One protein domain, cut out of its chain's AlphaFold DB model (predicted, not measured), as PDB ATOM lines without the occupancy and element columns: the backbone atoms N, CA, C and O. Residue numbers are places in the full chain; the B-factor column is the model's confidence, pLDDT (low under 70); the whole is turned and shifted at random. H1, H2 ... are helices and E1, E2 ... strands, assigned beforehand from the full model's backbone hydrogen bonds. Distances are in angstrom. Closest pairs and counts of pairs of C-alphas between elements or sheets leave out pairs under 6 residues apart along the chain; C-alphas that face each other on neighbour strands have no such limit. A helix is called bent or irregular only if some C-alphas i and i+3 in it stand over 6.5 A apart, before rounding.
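This is residues 4 to 90 of the 90 residues of an uncharacterized protein of Microbacterium sp. MYb43 (UniProt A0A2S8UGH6). Two helices, H1 and the longer H3, run roughly side by side in opposite ways as a long, narrow hairpin; H2 and the strand hairpin E1 E2 make a small head at one end, and residues 75 to 90 stick out at the other. The 87 printed residues include H1, H2, E1, E2 and H3 in that order, mostly helix, the strands antiparallel. The whole is only just loose, close to extended: radius of gyration of the C-alphas 17.7 A, spans 59 by 23 by 16 A.

H1, residues 4 to 23, has a kink of 31 degrees near residue 17. With residues 20 to 23 alone it touches H2, residues 28 to 36, about perpendicular at 82 degrees; the closest C-alphas, Leu 23 and Val 30, are 6.7 A apart. E1, residues 45 to 50, and E2, residues 53 to 56, form an antiparallel hairpin; N 46 and O 55, 2.9 A apart, are within hydrogen-bond range. H3, residues 57 to 88, is near H1 but apart from H2. O i to N i+4 pairs are within range throughout H2 and H3, and in 14 of 16 in H1.

H1 runs 26.8 A from C-alpha 4 at (76.230, 135.528, 143.556) and is only just irregular, C-alphas 17 and 20 being 6.7 A apart. H2 measures 12.2 A, E1 10.5 A and E2 9.2 A. H3 runs 46.6 A to C-alpha 88 at (72.889, 152.967, 152.407).

The farthest C-alphas, Asp 51 and Lys 90, are 59.7 A apart. The printed part has no cut and no long link. Its mean pLDDT is 71.6; 35 residues are under 70, among them 38 to 55.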
ATOM      1  N   ASN A   4      76.398 136.956 143.822       66.06
ATOM      2  CA  ASN A   4      76.230 135.528 143.556       66.06
ATOM      3  C   ASN A   4      77.448 134.844 142.902       66.06
ATOM      4  O   ASN A   4      77.677 133.663 143.144       66.06
ATOM      5  N   ASP A   5      78.233 135.551 142.085       76.69
ATOM      6  CA  ASP A   5      79.382 134.972 141.373       76.69
ATOM      7  C   ASP A   5      80.533 134.679 142.345       76.69
ATOM      8  O   ASP A   5      81.173 133.634 142.265       76.69
ATOM      9  N   THR A   6      80.758 135.582 143.307       76.88
ATOM     10  CA  THR A   6      81.763 135.404 144.364       76.88
ATOM     11  C   THR A   6      81.367 134.277 145.308       76.88
ATOM     12  O   THR A   6      82.205 133.442 145.634       76.88
ATOM     13  N   ASP A   7      80.097 134.218 145.711       74.88
ATOM     14  CA  ASP A   7      79.606 133.156 146.589       74.88
ATOM     15  C   ASP A   7      79.676 131.793 145.865       74.88
ATOM     16  O   ASP A   7      80.173 130.820 146.427       74.88
ATOM     17  N   THR A   8      79.320 131.737 144.575       78.31
ATOM     18  CA  THR A   8      79.480 130.539 143.725       78.31
ATOM     19  C   THR A   8      80.946 130.121 143.597       78.31
ATOM     20  O   THR A   8      81.259 128.942 143.748       78.31
ATOM     21  N   LEU A   9      81.865 131.067 143.379       77.38
ATOM     22  CA  LEU A   9      83.305 130.794 143.351       77.38
ATOM     23  C   LEU A   9      83.801 130.233 144.683       77.38
ATOM     24  O   LEU A   9      84.564 129.272 144.677       77.38
ATOM     25  N   ILE A  10      83.346 130.778 145.813       76.62
ATOM     26  CA  ILE A  10      83.697 130.274 147.146       76.62
ATOM     27  C   ILE A  10      83.178 128.844 147.330       76.62
ATOM     28  O   ILE A  10      83.929 127.994 147.805       76.62
ATOM     29  N   TYR A  11      81.943 128.544 146.914       76.56
ATOM     30  CA  TYR A  11      81.394 127.187 146.998       76.56
ATOM     31  C   TYR A  11      82.128 126.195 146.095       76.56
ATOM     32  O   TYR A  11      82.389 125.071 146.520       76.56
ATOM     33  N   ILE A  12      82.507 126.602 144.881       79.00
ATOM     34  CA  ILE A  12      83.300 125.769 143.970       79.00
ATOM     35  C   ILE A  12      84.690 125.516 144.558       79.00
ATOM     36  O   ILE A  12      85.140 124.373 144.579       79.00
ATOM     37  N   LEU A  13      85.353 126.550 145.085       74.12
ATOM     38  CA  LEU A  13      86.683 126.425 145.682       74.12
ATOM     39  C   LEU A  13      86.652 125.527 146.926       74.12
ATOM     40  O   LEU A  13      87.480 124.631 147.072       74.12
ATOM     41  N   ALA A  14      85.661 125.726 147.798       74.62
ATOM     42  CA  ALA A  14      85.445 124.882 148.967       74.62
ATOM     43  C   ALA A  14      85.131 123.437 148.552       74.62
ATOM     44  O   ALA A  14      85.718 122.501 149.089       74.62
ATOM     45  N   GLY A  15      84.272 123.244 147.548       75.88
ATOM     46  CA  GLY A  15      83.970 121.933 146.984       75.88
ATOM     47  C   GLY A  15      85.224 121.229 146.467       75.88
ATOM     48  O   GLY A  15      85.486 120.091 146.841       75.88
ATOM     49  N   MET A  16      86.060 121.914 145.689       75.00
ATOM     50  CA  MET A  16      87.311 121.351 145.170       75.00
ATOM     51  C   MET A  16      88.304 120.941 146.262       75.00
ATOM     52  O   MET A  16      89.054 119.994 146.061       75.00
ATOM     53  N   ILE A  17      88.316 121.627 147.406       72.50
ATOM     54  CA  ILE A  17      89.229 121.309 148.514       72.50
ATOM     55  C   ILE A  17      88.681 120.162 149.373       72.50
ATOM     56  O   ILE A  17      89.431 119.266 149.750       72.50
ATOM     57  N   PHE A  18      87.382 120.170 149.683       69.50
ATOM     58  CA  PHE A  18      86.788 119.246 150.657       69.50
ATOM     59  C   PHE A  18      86.199 117.971 150.049       69.50
ATOM     60  O   PHE A  18      86.188 116.932 150.710       69.50
ATOM     61  N   VAL A  19      85.721 118.013 148.803       74.44
ATOM     62  CA  VAL A  19      85.084 116.859 148.150       74.44
ATOM     63  C   VAL A  19      86.084 115.736 147.846       74.44
ATOM     64  O   VAL A  19      85.757 114.593 148.163       74.44
ATOM     65  N   PRO A  20      87.295 115.983 147.306       72.19
ATOM     66  CA  PRO A  20      88.232 114.897 147.005       72.19
ATOM     67  C   PRO A  20      88.683 114.101 148.246       72.19
ATOM     68  O   PRO A  20      88.631 112.872 148.188       72.19
ATOM     69  N   PRO A  21      89.027 114.728 149.394       69.62
ATOM     70  CA  PRO A  21      89.298 113.997 150.634       69.62
ATOM     71  C   PRO A  21      88.092 113.201 151.153       69.62
ATOM     72  O   PRO A  21      88.270 112.098 151.666       69.62
ATOM     73  N   LEU A  22      86.862 113.714 151.000       71.50
ATOM     74  CA  LEU A  22      85.649 112.967 151.357       71.50
ATOM     75  C   LEU A  22      85.439 111.750 150.444       71.50
ATOM     76  O   LEU A  22      85.115 110.664 150.924       71.50
ATOM     77  N   LEU A  23      85.636 111.922 149.134       71.12
ATOM     78  CA  LEU A  23      85.505 110.859 148.137       71.12
ATOM     79  C   LEU A  23      86.586 109.786 148.286       71.12
ATOM     80  O   LEU A  23      86.307 108.621 148.010       71.12
ATOM     81  N   ALA A  24      87.772 110.138 148.790       68.44
ATOM     82  CA  ALA A  24      88.844 109.189 149.089       68.44
ATOM     83  C   ALA A  24      88.418 108.085 150.076       68.44
ATOM     84  O   ALA A  24      88.996 107.001 150.070       68.44
ATOM     85  N   LYS A  25      87.383 108.328 150.896       69.44
ATOM     86  CA  LYS A  25      86.812 107.324 151.807       69.44
ATOM     87  C   LYS A  25      85.990 106.249 151.086       69.44
ATOM     88  O   LYS A  25      85.846 105.147 151.603       69.44
ATOM     89  N   PHE A  26      85.431 106.568 149.920       73.62
ATOM     90  CA  PHE A  26      84.505 105.695 149.191       73.62
ATOM     91  C   PHE A  26      85.102 105.139 147.895       73.62
ATOM     92  O   PHE A  26      84.686 104.076 147.441       73.62
ATOM     93  N   VAL A  27      86.062 105.848 147.292       75.19
ATOM     94  CA  VAL A  27      86.642 105.506 145.989       75.19
ATOM     95  C   VAL A  27      88.154 105.278 146.130       75.19
ATOM     96  O   VAL A  27      88.903 106.250 146.270       75.19
ATOM     97  N   PRO A  28      88.635 104.023 146.027       69.69
ATOM     98  CA  PRO A  28      90.059 103.692 146.151       69.69
ATOM     99  C   PRO A  28      90.942 104.431 145.137       69.69
ATOM    100  O   PRO A  28      91.998 104.938 145.493       69.69
ATOM    101  N   GLY A  29      90.471 104.604 143.896       72.06
ATOM    102  CA  GLY A  29      91.223 105.335 142.867       72.06
ATOM    103  C   GLY A  29      91.413 106.827 143.173       72.06
ATOM    104  O   GLY A  29      92.416 107.414 142.780       72.06
ATOM    105  N   VAL A  30      90.484 107.442 143.916       68.44
ATOM    106  CA  VAL A  30      90.628 108.833 144.378       68.44
ATOM    107  C   VAL A  30      91.676 108.888 145.486       68.44
ATOM    108  O   VAL A  30      92.561 109.736 145.449       68.44
ATOM    109  N   ARG A  31      91.651 107.933 146.419       63.06
ATOM    110  CA  ARG A  31      92.679 107.794 147.456       63.06
ATOM    111  C   ARG A  31      94.076 107.631 146.858       63.06
ATOM    112  O   ARG A  31      94.961 108.381 147.252       63.06
ATOM    113  N   ASP A  32      94.269 106.726 145.901       70.44
ATOM    114  CA  ASP A  32      95.581 106.503 145.280       70.44
ATOM    115  C   ASP A  32      96.079 107.749 144.542       70.44
ATOM    116  O   ASP A  32      97.256 108.090 144.634       70.44
ATOM    117  N   ALA A  33      95.185 108.491 143.881       72.44
ATOM    118  CA  ALA A  33      95.529 109.772 143.271       72.44
ATOM    119  C   ALA A  33      95.956 110.817 144.317       72.44
ATOM    120  O   ALA A  33      96.959 111.498 144.124       72.44
ATOM    121  N   LEU A  34      95.245 110.918 145.445       68.56
ATOM    122  CA  LEU A  34      95.591 111.833 146.538       68.56
ATOM    123  C   LEU A  34      96.886 111.434 147.267       68.56
ATOM    124  O   LEU A  34      97.629 112.318 147.695       68.56
ATOM    125  N   VAL A  35      97.178 110.137 147.396       72.12
ATOM    126  CA  VAL A  35      98.458 109.638 147.926       72.12
ATOM    127  C   VAL A  35      99.590 109.940 146.946       72.12
ATOM    128  O   VAL A  35     100.617 110.492 147.337       72.12
ATOM    129  N   ASN A  36      99.390 109.670 145.655       75.00
ATOM    130  CA  ASN A  36     100.376 109.959 144.613       75.00
ATOM    131  C   ASN A  36     100.669 111.470 144.524       75.00
ATOM    132  O   ASN A  36     101.818 111.887 144.403       75.00
ATOM    133  N   TRP A  37      99.648 112.310 144.713       73.00
ATOM    134  CA  TRP A  37      99.782 113.768 144.794       73.00
ATOM    135  C   TRP A  37     100.325 114.282 146.140       73.00
ATOM    136  O   TRP A  37     100.383 115.494 146.339       73.00
ATOM    137  N   HIS A  38     100.734 113.399 147.060       65.94
ATOM    138  CA  HIS A  38     101.275 113.747 148.385       65.94
ATOM    139  C   HIS A  38     100.313 114.554 149.281       65.94
ATOM    140  O   HIS A  38     100.737 115.214 150.236       65.94
ATOM    141  N   ILE A  39      99.010 114.494 148.989       66.25
ATOM    142  CA  ILE A  39      97.952 115.110 149.800       66.25
ATOM    143  C   ILE A  39      97.582 114.192 150.971       66.25
ATOM    144  O   ILE A  39      97.275 114.666 152.063       66.25
ATOM    145  N   LEU A  40      97.637 112.880 150.747       63.31
ATOM    146  CA  LEU A  40      97.472 111.844 151.762       63.31
ATOM    147  C   LEU A  40      98.794 111.108 151.962       63.31
ATOM    148  O   LEU A  40      99.543 110.906 151.006       63.31
ATOM    149  N   VAL A  41      99.075 110.696 153.196       65.81
ATOM    150  CA  VAL A  41     100.337 110.045 153.564       65.81
ATOM    151  C   VAL A  41     100.044 108.707 154.246       65.81
ATOM    152  O   VAL A  41      99.031 108.557 154.929       65.81
ATOM    153  N   THR A  42     100.908 107.719 154.017       66.38
ATOM    154  CA  THR A  42     100.898 106.395 154.673       66.38
ATOM    155  C   THR A  42     101.718 106.357 155.965       66.38
ATOM    156  O   THR A  42     101.455 105.546 156.845       66.38
ATOM    157  N   ASP A  43     102.698 107.249 156.095       60.56
ATOM    158  CA  ASP A  43     103.647 107.319 157.207       60.56
ATOM    159  C   ASP A  43     103.362 108.523 158.122       60.56
ATOM    160  O   ASP A  43     103.008 109.605 157.652       60.56
ATOM    161  N   ASN A  44     103.545 108.360 159.440       61.50
ATOM    162  CA  ASN A  44     103.272 109.392 160.462       61.50
ATOM    163  C   ASN A  44     101.850 109.986 160.394       61.50
ATOM    164  O   ASN A  44     101.639 111.189 160.570       61.50
ATOM    165  N   VAL A  45     100.866 109.121 160.150       68.00
ATOM    166  CA  VAL A  45      99.452 109.495 160.086       68.00
ATOM    167  C   VAL A  45      98.955 109.936 161.458       68.00
ATOM    168  O   VAL A  45      98.969 109.167 162.416       68.00
ATOM    169  N   LEU A  46      98.475 111.177 161.537       66.06
ATOM    170  CA  LEU A  46      97.874 111.740 162.743       66.06
ATOM    171  C   LEU A  46      96.357 111.520 162.761       66.06
ATOM    172  O   LEU A  46      95.788 111.185 163.796       66.06
ATOM    173  N   ILE A  47      95.705 111.701 161.608       65.94
ATOM    174  CA  ILE A  47      94.267 111.479 161.438       65.94
ATOM    175  C   ILE A  47      94.074 110.379 160.390       65.94
ATOM    176  O   ILE A  47      94.231 110.650 159.194       65.94
ATOM    177  N   PRO A  48      93.745 109.144 160.809       66.81
ATOM    178  CA  PRO A  48      93.509 108.051 159.881       66.81
ATOM    179  C   PRO A  48      92.190 108.273 159.140       66.81
ATOM    180  O   PRO A  48      91.151 108.514 159.755       66.81
ATOM    181  N   LEU A  49      92.232 108.176 157.812       67.00
ATOM    182  CA  LEU A  49      91.037 108.254 156.974       67.00
ATOM    183  C   LEU A  49      90.559 106.852 156.583       67.00
ATOM    184  O   LEU A  49      89.375 106.563 156.757       67.00
ATOM    185  N   HIS A  50      91.464 105.978 156.114       60.31
ATOM    186  CA  HIS A  50      91.210 104.544 155.896       60.31
ATOM    187  C   HIS A  50      92.510 103.765 155.591       60.31
ATOM    188  O   HIS A  50      93.409 104.314 154.960       60.31
ATOM    189  N   ASP A  51      92.608 102.495 156.014       61.12
ATOM    190  CA  ASP A  51      93.714 101.551 155.720       61.12
ATOM    191  C   ASP A  51      95.141 102.118 155.865       61.12
ATOM    192  O   ASP A  51      95.971 102.004 154.959       61.12
ATOM    193  N   GLY A  52      95.428 102.787 156.984       61.25
ATOM    194  CA  GLY A  52      96.762 103.342 157.255       61.25
ATOM    195  C   GLY A  52      97.139 104.556 156.400       61.25
ATOM    196  O   GLY A  52      98.239 105.068 156.546       61.25
ATOM    197  N   VAL A  53      96.234 105.048 155.548       62.19
ATOM    198  CA  VAL A  53      96.383 106.306 154.812       62.19
ATOM    199  C   VAL A  53      95.589 107.396 155.520       62.19
ATOM    200  O   VAL A  53      94.410 107.229 155.859       62.19
ATOM    201  N   GLY A  54      96.223 108.539 155.740       66.75
ATOM    202  CA  GLY A  54      95.578 109.661 156.400       66.75
ATOM    203  C   GLY A  54      96.346 110.961 156.266       66.75
ATOM    204  O   GLY A  54      97.256 111.088 155.449       66.75
ATOM    205  N   LEU A  55      95.934 111.951 157.054       69.81
ATOM    206  CA  LEU A  55      96.657 113.213 157.130       69.81
ATOM    207  C   LEU A  55      97.710 113.134 158.230       69.81
ATOM    208  O   LEU A  55      97.428 112.748 159.368       69.81
ATOM    209  N   ASP A  56      98.913 113.558 157.892       75.44
ATOM    210  CA  ASP A  56     100.010 113.777 158.815       75.44
ATOM    211  C   ASP A  56      99.959 115.194 159.411       75.44
ATOM    212  O   ASP A  56      99.274 116.098 158.920       75.44
ATOM    213  N   LEU A  57     100.707 115.399 160.492       71.44
ATOM    214  CA  LEU A  57     100.682 116.625 161.289       71.44
ATOM    215  C   LEU A  57     100.918 117.924 160.466       71.44
ATOM    216  O   LEU A  57     100.107 118.847 160.591       71.44
ATOM    217  N   PRO A  58     101.940 118.022 159.586       72.06
ATOM    218  CA  PRO A  58     102.115 119.165 158.686       72.06
ATOM    219  C   PRO A  58     100.907 119.468 157.792       72.06
ATOM    220  O   PRO A  58     100.535 120.630 157.627       72.06
ATOM    221  N   ARG A  59     100.274 118.443 157.208       69.69
ATOM    222  CA  ARG A  59      99.153 118.626 156.271       69.69
ATOM    223  C   ARG A  59      97.882 119.019 157.014       69.69
ATOM    224  O   ARG A  59      97.162 119.901 156.549       69.69
ATOM    225  N   VAL A  60      97.647 118.454 158.202       71.50
ATOM    226  CA  VAL A  60      96.569 118.901 159.103       71.50
ATOM    227  C   VAL A  60      96.710 120.392 159.415       71.50
ATOM    228  O   VAL A  60      95.725 121.128 159.355       71.50
ATOM    229  N   LEU A  61      97.933 120.861 159.683       74.56
ATOM    230  CA  LEU A  61      98.198 122.272 159.960       74.56
ATOM    231  C   LEU A  61      97.900 123.168 158.746       74.56
ATOM    232  O   LEU A  61      97.280 124.219 158.901       74.56
ATOM    233  N   ILE A  62      98.280 122.742 157.536       74.06
ATOM    234  CA  ILE A  62      97.972 123.471 156.293       74.06
ATOM    235  C   ILE A  62      96.458 123.579 156.088       74.06
ATOM    236  O   ILE A  62      95.959 124.665 155.793       74.06
ATOM    237  N   VAL A  63      95.719 122.483 156.286       75.44
ATOM    238  CA  VAL A  63      94.254 122.475 156.172       75.44
ATOM    239  C   VAL A  63      93.619 123.412 157.203       75.44
ATOM    240  O   VAL A  63      92.748 124.204 156.850       75.44
ATOM    241  N   LEU A  64      94.088 123.394 158.454       74.69
ATOM    242  CA  LEU A  64      93.635 124.314 159.505       74.69
ATOM    243  C   LEU A  64      93.885 125.782 159.144       74.69
ATOM    244  O   LEU A  64      92.983 126.609 159.277       74.69
ATOM    245  N   CYS A  65      95.077 126.106 158.641       77.56
ATOM    246  CA  CYS A  65      95.408 127.453 158.179       77.56
ATOM    247  C   CYS A  65      94.533 127.883 156.994       77.56
ATOM    248  O   CYS A  65      94.039 129.010 156.978       77.56
ATOM    249  N   ALA A  66      94.291 126.992 156.030       75.25
ATOM    250  CA  ALA A  66      93.417 127.264 154.892       75.25
ATOM    251  C   ALA A  66      91.970 127.525 155.340       75.25
ATOM    252  O   ALA A  66      91.361 128.503 154.909       75.25
ATOM    253  N   ILE A  67      91.440 126.713 156.261       76.75
ATOM    254  CA  ILE A  67      90.120 126.929 156.868       76.75
ATOM    255  C   ILE A  67      90.079 128.280 157.584       76.75
ATOM    256  O   ILE A  67      89.160 129.064 157.356       76.75
ATOM    257  N   GLY A  68      91.088 128.587 158.403       80.38
ATOM    258  CA  GLY A  68      91.191 129.866 159.105       80.38
ATOM    259  C   GLY A  68      91.210 131.065 158.152       80.38
ATOM    260  O   GLY A  68      90.537 132.066 158.405       80.38
ATOM    261  N   ALA A  69      91.913 130.951 157.023       78.75
ATOM    262  CA  ALA A  69      91.933 131.969 155.978       78.75
ATOM    263  C   ALA A  69      90.559 132.130 155.308       78.75
ATOM    264  O   ALA A  69      90.077 133.255 155.181       78.75
ATOM    265  N   ILE A  70      89.892 131.028 154.948       78.25
ATOM    266  CA  ILE A  70      88.542 131.052 154.359       78.25
ATOM    267  C   ILE A  70      87.548 131.708 155.324       78.25
ATOM    268  O   ILE A  70      86.823 132.620 154.932       78.25
ATOM    269  N   VAL A  71      87.548 131.304 156.598       82.00
ATOM    270  CA  VAL A  71      86.683 131.893 157.633       82.00
ATOM    271  C   VAL A  71      86.975 133.384 157.786       82.00
ATOM    272  O   VAL A  71      86.046 134.188 157.809       82.00
ATOM    273  N   SER A  72      88.249 133.777 157.822       83.31
ATOM    274  CA  SER A  72      88.645 135.187 157.910       83.31
ATOM    275  C   SER A  72      88.129 135.998 156.720       83.31
ATOM    276  O   SER A  72      87.580 137.082 156.910       83.31
ATOM    277  N   VAL A  73      88.239 135.463 155.501       84.12
ATOM    278  CA  VAL A  73      87.699 136.094 154.289       84.12
ATOM    279  C   VAL A  73      86.181 136.230 154.379       84.12
ATOM    280  O   VAL A  73      85.664 137.318 154.142       84.12
ATOM    281  N   ILE A  74      85.461 135.179 154.783       80.81
ATOM    282  CA  ILE A  74      84.000 135.222 154.950       80.81
ATOM    283  C   ILE A  74      83.607 136.294 155.972       80.81
ATOM    284  O   ILE A  74      82.744 137.124 155.689       80.81
ATOM    285  N   VAL A  75      84.266 136.336 157.132       87.38
ATOM    286  CA  VAL A  75      84.002 137.335 158.178       87.38
ATOM    287  C   VAL A  75      84.261 138.752 157.662       87.38
ATOM    288  O   VAL A  75      83.436 139.642 157.878       87.38
ATOM    289  N   LEU A  76      85.364 138.978 156.943       86.00
ATOM    290  CA  LEU A  76      85.671 140.276 156.338       86.00
ATOM    291  C   LEU A  76      84.633 140.675 155.285       86.00
ATOM    292  O   LEU A  76      84.194 141.827 155.266       86.00
ATOM    293  N   LEU A  77      84.194 139.735 154.445       82.50
ATOM    294  CA  LEU A  77      83.153 139.972 153.448       82.50
ATOM    295  C   LEU A  77      81.828 140.334 154.121       82.50
ATOM    296  O   LEU A  77      81.262 141.377 153.791       82.50
ATOM    297  N   LEU A  78      81.375 139.560 155.110       82.94
ATOM    298  CA  LEU A  78      80.152 139.837 155.870       82.94
ATOM    299  C   LEU A  78      80.214 141.194 156.578       82.94
ATOM    300  O   LEU A  78      79.277 141.987 156.480       82.94
ATOM    301  N   ARG A  79      81.342 141.508 157.224       84.38
ATOM    302  CA  ARG A  79      81.558 142.794 157.897       84.38
ATOM    303  C   ARG A  79      81.567 143.961 156.907       84.38
ATOM    304  O   ARG A  79      80.987 145.008 157.186       84.38
ATOM    305  N   SER A  80      82.161 143.782 155.727       76.88
ATOM    306  CA  SER A  80      82.135 144.793 154.665       76.88
ATOM    307  C   SER A  80      80.727 145.003 154.091       76.88
ATOM    308  O   SER A  80      80.345 146.142 153.820       76.88
ATOM    309  N   ARG A  81      79.929 143.933 153.951       76.56
ATOM    310  CA  ARG A  81      78.528 144.005 153.511       76.56
ATOM    311  C   ARG A  81      77.665 144.717 154.562       76.56
ATOM    312  O   ARG A  81      76.870 145.578 154.193       76.56
ATOM    313  N   ALA A  82      77.871 144.443 155.852       74.62
ATOM    314  CA  ALA A  82      77.193 145.142 156.949       74.62
ATOM    315  C   ALA A  82      77.501 146.651 156.954       74.62
ATOM    316  O   ALA A  82      76.580 147.465 156.967       74.62
ATOM    317  N   ALA A  83      78.777 147.030 156.816       73.25
ATOM    318  CA  ALA A  83      79.188 148.436 156.753       73.25
ATOM    319  C   ALA A  83      78.619 149.183 155.527       73.25
ATOM    320  O   ALA A  83      78.368 150.386 155.583       73.25
ATOM    321  N   ARG A  84      78.401 148.486 154.400       69.19
ATOM    322  CA  ARG A  84      77.748 149.068 153.213       69.19
ATOM    323  C   ARG A  84      76.244 149.258 153.408       69.19
ATOM    324  O   ARG A  84      75.721 150.267 152.948       69.19
ATOM    325  N   LYS A  85      75.561 148.338 154.100       63.47
ATOM    326  CA  LYS A  85      74.135 148.486 154.439       63.47
ATOM    327  C   LYS A  85      73.891 149.675 155.366       63.47
ATOM    328  O   LYS A  85      72.956 150.430 155.135       63.47
ATOM    329  N   GLU A  86      74.772 149.889 156.340       59.19
ATOM    330  CA  GLU A  86      74.683 151.030 157.260       59.19
ATOM    331  C   GLU A  86      74.855 152.379 156.538       59.19
ATOM    332  O   GLU A  86      74.140 153.333 156.823       59.19
ATOM    333  N   LYS A  87      75.746 152.452 155.538       57.78
ATOM    334  CA  LYS A  87      75.909 153.652 154.696       57.78
ATOM    335  C   LYS A  87      74.777 153.880 153.694       57.78
ATOM    336  O   LYS A  87      74.631 154.999 153.233       57.78
ATOM    337  N   ALA A  88      74.025 152.845 153.323       58.19
ATOM    338  CA  ALA A  88      72.889 152.967 152.407       58.19
ATOM    339  C   ALA A  88      71.576 153.353 153.120       58.19
ATOM    340  O   ALA A  88      70.604 153.689 152.452       58.19
ATOM    341  N   GLN A  89      71.537 153.273 154.456       53.75
ATOM    342  CA  GLN A  89      70.397 153.673 155.292       53.75
ATOM    343  C   GLN A  89      70.565 155.049 155.964       53.75
ATOM    344  O   GLN A  89      69.648 155.490 156.654       53.75
ATOM    345  N   LYS A  90      71.712 155.711 155.781       46.53
ATOM    346  CA  LYS A  90      71.956 157.108 156.169       46.53
ATOM    347  C   LYS A  90      71.887 158.005 154.944       46.53
ATOM    348  O   LYS A  90      71.404 159.142 155.111       46.53
TER     349      LYS A  90